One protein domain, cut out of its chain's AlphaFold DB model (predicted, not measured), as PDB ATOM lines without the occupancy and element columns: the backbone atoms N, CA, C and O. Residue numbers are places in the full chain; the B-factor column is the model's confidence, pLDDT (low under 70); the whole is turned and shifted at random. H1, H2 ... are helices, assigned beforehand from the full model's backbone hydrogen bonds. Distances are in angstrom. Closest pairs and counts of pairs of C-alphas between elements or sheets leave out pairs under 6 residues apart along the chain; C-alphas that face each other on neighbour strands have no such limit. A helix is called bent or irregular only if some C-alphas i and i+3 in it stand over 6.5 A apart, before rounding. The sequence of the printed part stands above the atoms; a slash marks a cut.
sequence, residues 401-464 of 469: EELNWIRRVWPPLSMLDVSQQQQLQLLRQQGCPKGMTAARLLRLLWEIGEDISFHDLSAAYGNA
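This is residues 401 to 464 of the 469 residues of an uncharacterized protein of Pantoea cypripedii (UniProt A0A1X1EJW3). Four short helices are joined in a closed ring of contacts, H1 to H2 to H4 to H3 and back to H1, with their lines crossing rather than running side by side. H1, the longest, makes one side of the ring with H4 across from it, while H2 and H3 bridge between these two, and a long loop of residues 427 to 437 leads from H2 to H3. The printed part has 64 residues, with four named helices in the order H1, H2, H3, H4 along the chain and no named strand, and its class is all helix. It is compact and rounded, with a radius of gyration of the C-alphas of 10.5 A and spans of 27 by 25 by 20 A.

H1 is residues 401 to 413, 18.6 A from first to last C-alpha, beginning at C-alpha 401 at (36.465, -14.571, -24.789). H1 is only just irregular: C-alphas 408 and 411 are 6.7 A apart, against about 5 A in a regular helix. H2 is residues 419 to 426, 10.5 A long, and H3 is residues 438 to 447, 14.4 A long, with C-alpha 438 at (36.650, -31.561, -19.515). H4 is residues 454 to 462, 11.8 A long, ending at C-alpha 462 at (33.476, -40.417, -24.014).

H1 touches H3 with residues 402 to 406 alone, the closest C-alphas being those of Leu 403 and Leu 444, 6.7 A apart. Their lines are about perpendicular, at 81 degrees. H1 touches H2 with residues 409 to 413 alone, closest at the C-alphas of Leu 413 and Gln 422, 5.5 A apart, at a steep tilt of 52 degrees, opposite ways. H2 touches H4 with 11 pairs of C-alphas within 8 A, the closest being those of Gln 420 and Asp 456, 4.9 A apart. H2 and H4 run the same way at a steep tilt of 43 degrees. H3 touches H4, closest at the C-alphas of Ala 438 and Leu 457, 6.8 A apart, at a steep tilt of 48 degrees, opposite ways. H1 and H4 are apart, and so are H2 and H3. In H2, H3 and H4 every O i to N i+4 pair is within hydrogen-bond range; in H1 5 of 9 are.

The two C-alphas farthest apart are those of Glu 401 and Asp 417, 27.3 A. The printed part has no cut. The link from H2 to H3, 11 residues, is long; that from H1 to H2, 5 residues, is tight, and that from H3 to H4, 6 residues, is short. The mean pLDDT of the printed part is 83.1, and residues 462 to 464 are under 70.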
ATOM      1  N   GLU A 401      37.154 -14.088 -23.597       90.00
ATOM      2  CA  GLU A 401      36.465 -14.571 -24.789       90.00
ATOM      3  C   GLU A 401      35.716 -15.881 -24.511       90.00
ATOM      4  O   GLU A 401      34.579 -16.035 -24.953       90.00
ATOM      5  N   GLU A 402      36.307 -16.792 -23.729       90.56
ATOM      6  CA  GLU A 402      35.676 -18.057 -23.324       90.56
ATOM      7  C   GLU A 402      34.492 -17.806 -22.378       90.56
ATOM      8  O   GLU A 402      33.420 -18.383 -22.565       90.56
ATOM      9  N   LEU A 403      34.654 -16.892 -21.412       91.56
ATOM     10  CA  LEU A 403      33.583 -16.462 -20.503       91.56
ATOM     11  C   LEU A 403      32.430 -15.773 -21.255       91.56
ATOM     12  O   LEU A 403      31.256 -16.020 -20.975       91.56
ATOM     13  N   ASN A 404      32.746 -14.935 -22.242       91.38
ATOM     14  CA  ASN A 404      31.753 -14.264 -23.083       91.38
ATOM     15  C   ASN A 404      31.113 -15.204 -24.116       91.38
ATOM     16  O   ASN A 404      30.005 -14.939 -24.586       91.38
ATOM     17  N   TRP A 405      31.782 -16.292 -24.500       93.00
ATOM     18  CA  TRP A 405      31.194 -17.366 -25.296       93.00
ATOM     19  C   TRP A 405      30.191 -18.168 -24.462       93.00
ATOM     20  O   TRP A 405      29.013 -18.188 -24.817       93.00
ATOM     21  N   ILE A 406      30.600 -18.726 -23.313       92.50
ATOM     22  CA  ILE A 406      29.719 -19.590 -22.511       92.50
ATOM     23  C   ILE A 406      28.461 -18.843 -22.038       92.50
ATOM     24  O   ILE A 406      27.360 -19.369 -22.166       92.50
ATOM     25  N   ARG A 407      28.579 -17.572 -21.625       91.56
ATOM     26  CA  ARG A 407      27.428 -16.736 -21.218       91.56
ATOM     27  C   ARG A 407      26.409 -16.473 -22.331       91.56
ATOM     28  O   ARG A 407      25.245 -16.243 -22.026       91.56
ATOM     29  N   ARG A 408      26.823 -16.482 -23.604       90.81
ATOM     30  CA  ARG A 408      25.915 -16.317 -24.757       90.81
ATOM     31  C   ARG A 408      25.298 -17.639 -25.203       90.81
ATOM     32  O   ARG A 408      24.158 -17.655 -25.650       90.81
ATOM     33  N   VAL A 409      26.067 -18.721 -25.116       89.94
ATOM     34  CA  VAL A 409      25.733 -20.020 -25.712       89.94
ATOM     35  C   VAL A 409      24.992 -20.942 -24.742       89.94
ATOM     36  O   VAL A 409      24.202 -21.773 -25.178       89.94
ATOM     37  N   TRP A 410      25.197 -20.787 -23.434       90.06
ATOM     38  CA  TRP A 410      24.566 -21.636 -22.427       90.06
ATOM     39  C   TRP A 410      23.046 -21.435 -22.240       90.06
ATOM     40  O   TRP A 410      22.348 -22.446 -22.220       90.06
ATOM     41  N   PRO A 411      22.486 -20.206 -22.165       89.44
ATOM     42  CA  PRO A 411      21.059 -20.007 -21.870       89.44
ATOM     43  C   PRO A 411      20.041 -20.739 -22.775       89.44
ATOM     44  O   PRO A 411      19.013 -21.167 -22.254       89.44
ATOM     45  N   PRO A 412      20.253 -20.912 -24.099       84.19
ATOM     46  CA  PRO A 412      19.361 -21.746 -24.911       84.19
ATOM     47  C   PRO A 412      19.577 -23.254 -24.700       84.19
ATOM     48  O   PRO A 412      18.660 -24.032 -24.940       84.19
ATOM     49  N   LEU A 413      20.765 -23.681 -24.258       85.06
ATOM     50  CA  LEU A 413      21.090 -25.092 -24.022       85.06
ATOM     51  C   LEU A 413      20.613 -25.582 -22.655       85.06
ATOM     52  O   LEU A 413      20.173 -26.722 -22.552       85.06
ATOM     53  N   SER A 414      20.623 -24.730 -21.627       82.25
ATOM     54  CA  SER A 414      20.119 -25.064 -20.285       82.25
ATOM     55  C   SER A 414      18.625 -25.412 -20.248       82.25
ATOM     56  O   SER A 414      18.149 -25.942 -19.251       82.25
ATOM     57  N   MET A 415      17.888 -25.123 -21.327       81.25
ATOM     58  CA  MET A 415      16.469 -25.461 -21.498       81.25
ATOM     59  C   MET A 415      16.227 -26.900 -21.992       81.25
ATOM     60  O   MET A 415      15.076 -27.298 -22.139       81.25
ATOM     61  N   LEU A 416      17.276 -27.676 -22.294       80.38
ATOM     62  CA  LEU A 416      17.149 -29.083 -22.696       80.38
ATOM     63  C   LEU A 416      17.013 -29.985 -21.461       80.38
ATOM     64  O   LEU A 416      17.815 -29.867 -20.535       80.38
ATOM     65  N   ASP A 417      16.090 -30.949 -21.487       74.50
ATOM     66  CA  ASP A 417      15.769 -31.806 -20.328       74.50
ATOM     67  C   ASP A 417      16.907 -32.747 -19.874       74.50
ATOM     68  O   ASP A 417      16.896 -33.248 -18.751       74.50
ATOM     69  N   VAL A 418      17.891 -33.029 -20.738       80.19
ATOM     70  CA  VAL A 418      18.928 -34.048 -20.497       80.19
ATOM     71  C   VAL A 418      20.312 -33.407 -20.397       80.19
ATOM     72  O   VAL A 418      20.881 -32.999 -21.411       80.19
ATOM     73  N   SER A 419      20.908 -33.389 -19.197       74.69
ATOM     74  CA  SER A 419      22.205 -32.725 -18.946       74.69
ATOM     75  C   SER A 419      23.333 -33.205 -19.873       74.69
ATOM     76  O   SER A 419      24.056 -32.392 -20.447       74.69
ATOM     77  N   GLN A 420      23.426 -34.512 -20.144       76.69
ATOM     78  CA  GLN A 420      24.378 -35.053 -21.124       76.69
ATOM     79  C   GLN A 420      24.212 -34.428 -22.526       76.69
ATOM     80  O   GLN A 420      25.206 -34.139 -23.198       76.69
ATOM     81  N   GLN A 421      22.974 -34.192 -22.978       77.81
ATOM     82  CA  GLN A 421      22.710 -33.554 -24.271       77.81
ATOM     83  C   GLN A 421      23.090 -32.071 -24.253       77.81
ATOM     84  O   GLN A 421      23.630 -31.596 -25.249       77.81
ATOM     85  N   GLN A 422      22.896 -31.367 -23.130       83.81
ATOM     86  CA  GLN A 422      23.371 -29.988 -22.951       83.81
ATOM     87  C   GLN A 422      24.887 -29.904 -23.180       83.81
ATOM     88  O   GLN A 422      25.343 -29.105 -23.996       83.81
ATOM     89  N   GLN A 423      25.666 -30.778 -22.527       82.50
ATOM     90  CA  GLN A 423      27.131 -30.801 -22.650       82.50
ATOM     91  C   GLN A 423      27.596 -31.175 -24.064       82.50
ATOM     92  O   GLN A 423      28.471 -30.524 -24.638       82.50
ATOM     93  N   LEU A 424      26.987 -32.204 -24.656       80.56
ATOM     94  CA  LEU A 424      27.352 -32.690 -25.984       80.56
ATOM     95  C   LEU A 424      26.956 -31.701 -27.095       80.56
ATOM     96  O   LEU A 424      27.693 -31.557 -28.071       80.56
ATOM     97  N   GLN A 425      25.841 -30.976 -26.947       83.19
ATOM     98  CA  GLN A 425      25.506 -29.866 -27.841       83.19
ATOM     99  C   GLN A 425      26.435 -28.670 -27.626       83.19
ATOM    100  O   GLN A 425      26.920 -28.129 -28.614       83.19
ATOM    101  N   LEU A 426      26.745 -28.291 -26.381       85.88
ATOM    102  CA  LEU A 426      27.652 -27.183 -26.053       85.88
ATOM    103  C   LEU A 426      29.035 -27.349 -26.702       85.88
ATOM    104  O   LEU A 426      29.561 -26.400 -27.284       85.88
ATOM    105  N   LEU A 427      29.593 -28.563 -26.676       84.31
ATOM    106  CA  LEU A 427      30.857 -28.896 -27.344       84.31
ATOM    107  C   LEU A 427      30.796 -28.810 -28.880       84.31
ATOM    108  O   LEU A 427      31.832 -28.678 -29.526       84.31
ATOM    109  N   ARG A 428      29.597 -28.863 -29.473       85.25
ATOM    110  CA  ARG A 428      29.360 -28.749 -30.924       85.25
ATOM    111  C   ARG A 428      28.985 -27.333 -31.376       85.25
ATOM    112  O   ARG A 428      28.783 -27.118 -32.569       85.25
ATOM    113  N   GLN A 429      28.877 -26.370 -30.460       87.88
ATOM    114  CA  GLN A 429      28.465 -25.005 -30.792       87.88
ATOM    115  C   GLN A 429      29.521 -24.254 -31.604       87.88
ATOM    116  O   GLN A 429      30.729 -24.371 -31.376       87.88
ATOM    117  N   GLN A 430      29.056 -23.424 -32.539       79.44
ATOM    118  CA  GLN A 430      29.941 -22.613 -33.365       79.44
ATOM    119  C   GLN A 430      30.746 -21.641 -32.486       79.44
ATOM    120  O   GLN A 430      30.212 -20.983 -31.592       79.44
ATOM    121  N   GLY A 431      32.056 -21.565 -32.728       81.12
ATOM    122  CA  GLY A 431      32.962 -20.753 -31.914       81.12
ATOM    123  C   GLY A 431      33.345 -21.368 -30.563       81.12
ATOM    124  O   GLY A 431      33.889 -20.644 -29.733       81.12
ATOM    125  N   CYS A 432      33.098 -22.668 -30.337       85.62
ATOM    126  CA  CYS A 432      33.663 -23.387 -29.192       85.62
ATOM    127  C   CYS A 432      35.195 -23.170 -29.113       85.62
ATOM    128  O   CYS A 432      35.884 -23.357 -30.124       85.62
ATOM    129  N   PRO A 433      35.749 -22.757 -27.955       85.62
ATOM    130  CA  PRO A 433      37.182 -22.505 -27.807       85.62
ATOM    131  C   PRO A 433      38.051 -23.718 -28.167       85.62
ATOM    132  O   PRO A 433      37.807 -24.841 -27.719       85.62
ATOM    133  N   LYS A 434      39.106 -23.493 -28.961       82.19
ATOM    134  CA  LYS A 434      40.043 -24.556 -29.358       82.19
ATOM    135  C   LYS A 434      40.741 -25.144 -28.126       82.19
ATOM    136  O   LYS A 434      41.249 -24.406 -27.287       82.19
ATOM    137  N   GLY A 435      40.804 -26.475 -28.044       81.12
ATOM    138  CA  GLY A 435      41.421 -27.178 -26.911       81.12
ATOM    139  C   GLY A 435      40.540 -27.273 -25.657       81.12
ATOM    140  O   GLY A 435      41.067 -27.353 -24.547       81.12
ATOM    141  N   MET A 436      39.210 -27.258 -25.809       85.94
ATOM    142  CA  MET A 436      38.261 -27.428 -24.703       85.94
ATOM    143  C   MET A 436      38.379 -28.813 -24.039       85.94
ATOM    144  O   MET A 436      37.832 -29.803 -24.523       85.94
ATOM    145  N   THR A 437      39.055 -28.889 -22.894       87.44
ATOM    146  CA  THR A 437      39.127 -30.109 -22.071       87.44
ATOM    147  C   THR A 437      37.989 -30.166 -21.055       87.44
ATOM    148  O   THR A 437      37.470 -29.125 -20.652       87.44
ATOM    149  N   ALA A 438      37.661 -31.365 -20.560       86.38
ATOM    150  CA  ALA A 438      36.650 -31.561 -19.515       86.38
ATOM    151  C   ALA A 438      36.877 -30.648 -18.293       86.38
ATOM    152  O   ALA A 438      35.935 -30.075 -17.752       86.38
ATOM    153  N   ALA A 439      38.141 -30.430 -17.915       88.31
ATOM    154  CA  ALA A 439      38.529 -29.509 -16.851       88.31
ATOM    155  C   ALA A 439      38.250 -28.025 -17.178       88.31
ATOM    156  O   ALA A 439      37.768 -27.303 -16.306       88.31
ATOM    157  N   ARG A 440      38.525 -27.561 -18.412       89.38
ATOM    158  CA  ARG A 440      38.196 -26.185 -18.848       89.38
ATOM    159  C   ARG A 440      36.685 -25.980 -18.929       89.38
ATOM    160  O   ARG A 440      36.194 -24.956 -18.460       89.38
ATOM    161  N   LEU A 441      35.957 -26.960 -19.466       89.69
ATOM    162  CA  LEU A 441      34.503 -26.907 -19.604       89.69
ATOM    163  C   LEU A 441      33.817 -26.831 -18.235       89.69
ATOM    164  O   LEU A 441      33.044 -25.910 -17.982       89.69
ATOM    165  N   LEU A 442      34.181 -27.734 -17.319       90.12
ATOM    166  CA  LEU A 442      33.720 -27.720 -15.930       90.12
ATOM    167  C   LEU A 442      34.008 -26.371 -15.253       90.12
ATOM    168  O   LEU A 442      33.148 -25.808 -14.578       90.12
ATOM    169  N   ARG A 443      35.206 -25.813 -15.481       90.31
ATOM    170  CA  ARG A 443      35.611 -24.516 -14.932       90.31
ATOM    171  C   ARG A 443      34.777 -23.349 -15.479       90.31
ATOM    172  O   ARG A 443      34.446 -22.458 -14.702       90.31
ATOM    173  N   LEU A 444      34.426 -23.354 -16.768       91.44
ATOM    174  CA  LEU A 444      33.539 -22.356 -17.387       91.44
ATOM    175  C   LEU A 444      32.109 -22.440 -16.850       91.44
ATOM    176  O   LEU A 444      31.493 -21.410 -16.585       91.44
ATOM    177  N   LEU A 445      31.597 -23.656 -16.667       89.75
ATOM    178  CA  LEU A 445      30.230 -23.892 -16.210       89.75
ATOM    179  C   LEU A 445      30.059 -23.495 -14.734       89.75
ATOM    180  O   LEU A 445      29.075 -22.849 -14.379       89.75
ATOM    181  N   TRP A 446      31.075 -23.705 -13.893       89.88
ATOM    182  CA  TRP A 446      31.096 -23.142 -12.538       89.88
ATOM    183  C   TRP A 446      31.071 -21.601 -12.500       89.88
ATOM    184  O   TRP A 446      30.415 -21.036 -11.629       89.88
ATOM    185  N   GLU A 447      31.735 -20.910 -13.433       89.69
ATOM    186  CA  GLU A 447      31.754 -19.430 -13.498       89.69
ATOM    187  C   GLU A 447      30.421 -18.805 -13.938       89.69
ATOM    188  O   GLU A 447      30.202 -17.611 -13.720       89.69
ATOM    189  N   ILE A 448      29.523 -19.589 -14.541       89.31
ATOM    190  CA  ILE A 448      28.138 -19.176 -14.813       89.31
ATOM    191  C   ILE A 448      27.131 -19.744 -13.798       89.31
ATOM    192  O   ILE A 448      25.933 -19.527 -13.939       89.31
ATOM    193  N   GLY A 449      27.614 -20.407 -12.740       85.00
ATOM    194  CA  GLY A 449      26.796 -20.881 -11.622       85.00
ATOM    195  C   GLY A 449      26.224 -22.293 -11.774       85.00
ATOM    196  O   GLY A 449      25.534 -22.746 -10.861       85.00
ATOM    197  N   GLU A 450      26.550 -23.017 -12.842       87.50
ATOM    198  CA  GLU A 450      25.969 -24.325 -13.174       87.50
ATOM    199  C   GLU A 450      26.542 -25.481 -12.354       87.50
ATOM    200  O   GLU A 450      27.640 -25.386 -11.797       87.50
ATOM    201  N   ASP A 451      25.771 -26.559 -12.208       85.31
ATOM    202  CA  ASP A 451      26.183 -27.782 -11.510       85.31
ATOM    203  C   ASP A 451      25.957 -29.026 -12.366       85.31
ATOM    204  O   ASP A 451      24.902 -29.192 -12.970       85.31
ATOM    205  N   ILE A 452      26.979 -29.874 -12.457       80.62
ATOM    206  CA  ILE A 452      27.078 -30.954 -13.441       80.62
ATOM    207  C   ILE A 452      27.735 -32.152 -12.770       80.62
ATOM    208  O   ILE A 452      28.765 -32.016 -12.102       80.62
ATOM    209  N   SER A 453      27.156 -33.337 -12.961       79.56
ATOM    210  CA  SER A 453      27.739 -34.563 -12.426       79.56
ATOM    211  C   SER A 453      28.978 -34.986 -13.224       79.56
ATOM    212  O   SER A 453      29.103 -34.738 -14.426       79.56
ATOM    213  N   PHE A 454      29.900 -35.687 -12.564       78.56
ATOM    214  CA  PHE A 454      31.051 -36.282 -13.244       78.56
ATOM    215  C   PHE A 454      30.638 -37.279 -14.332       78.56
ATOM    216  O   PHE A 454      31.299 -37.354 -15.364       78.56
ATOM    217  N   HIS A 455      29.529 -37.996 -14.133       78.38
ATOM    218  CA  HIS A 455      28.996 -38.936 -15.113       78.38
ATOM    219  C   HIS A 455      28.569 -38.224 -16.404       78.38
ATOM    220  O   HIS A 455      28.963 -38.652 -17.485       78.38
ATOM    221  N   ASP A 456      27.839 -37.108 -16.310       78.81
ATOM    222  CA  ASP A 456      27.388 -36.349 -17.487       78.81
ATOM    223  C   ASP A 456      28.567 -35.755 -18.265       78.81
ATOM    224  O   ASP A 456      28.600 -35.816 -19.496       78.81
ATOM    225  N   LEU A 457      29.571 -35.237 -17.548       79.75
ATOM    226  CA  LEU A 457      30.797 -34.716 -18.147       79.75
ATOM    227  C   LEU A 457      31.616 -35.836 -18.813       79.75
ATOM    228  O   LEU A 457      32.032 -35.699 -19.960       79.75
ATOM    229  N   SER A 458      31.821 -36.960 -18.119       78.25
ATOM    230  CA  SER A 458      32.557 -38.119 -18.635       78.25
ATOM    231  C   SER A 458      31.870 -38.708 -19.868       78.25
ATOM    232  O   SER A 458      32.504 -38.890 -20.904       78.25
ATOM    233  N   ALA A 459      30.548 -38.893 -19.823       75.38
ATOM    234  CA  ALA A 459      29.771 -39.413 -20.942       75.38
ATOM    235  C   ALA A 459      29.714 -38.442 -22.136       75.38
ATOM    236  O   ALA A 459      29.642 -38.892 -23.279       75.38
ATOM    237  N   ALA A 460      29.774 -37.125 -21.909       74.38
ATOM    238  CA  ALA A 460      29.881 -36.139 -22.984       74.38
ATOM    239  C   ALA A 460      31.237 -36.208 -23.706       74.38
ATOM    240  O   ALA A 460      31.262 -36.114 -24.928       74.38
ATOM    241  N   TYR A 461      32.344 -36.422 -22.985       75.06
ATOM    242  CA  TYR A 461      33.678 -36.571 -23.583       75.06
ATOM    243  C   TYR A 461      33.967 -37.986 -24.112       75.06
ATOM    244  O   TYR A 461      34.724 -38.119 -25.066       75.06
ATOM    245  N   GLY A 462      33.351 -39.029 -23.549       62.44
ATOM    246  CA  GLY A 462      33.476 -40.417 -24.014       62.44
ATOM    247  C   GLY A 462      32.651 -40.729 -25.267       62.44
ATOM    248  O   GLY A 462      33.105 -41.484 -26.121       62.44
ATOM    249  N   ASN A 463      31.472 -40.109 -25.421       52.00
ATOM    250  CA  ASN A 463      30.665 -40.204 -26.649       52.00
ATOM    251  C   ASN A 463      31.045 -39.152 -27.703       52.00
ATOM    252  O   ASN A 463      30.535 -39.181 -28.827       52.00
ATOM    253  N   ALA A 464      31.911 -38.199 -27.355       45.66
ATOM    254  CA  ALA A 464      32.470 -37.272 -28.316       45.66
ATOM    255  C   ALA A 464      33.702 -37.900 -28.969       45.66
ATOM    256  O   ALA A 464      34.834 -37.739 -28.518       45.66
TER     257      ALA A 464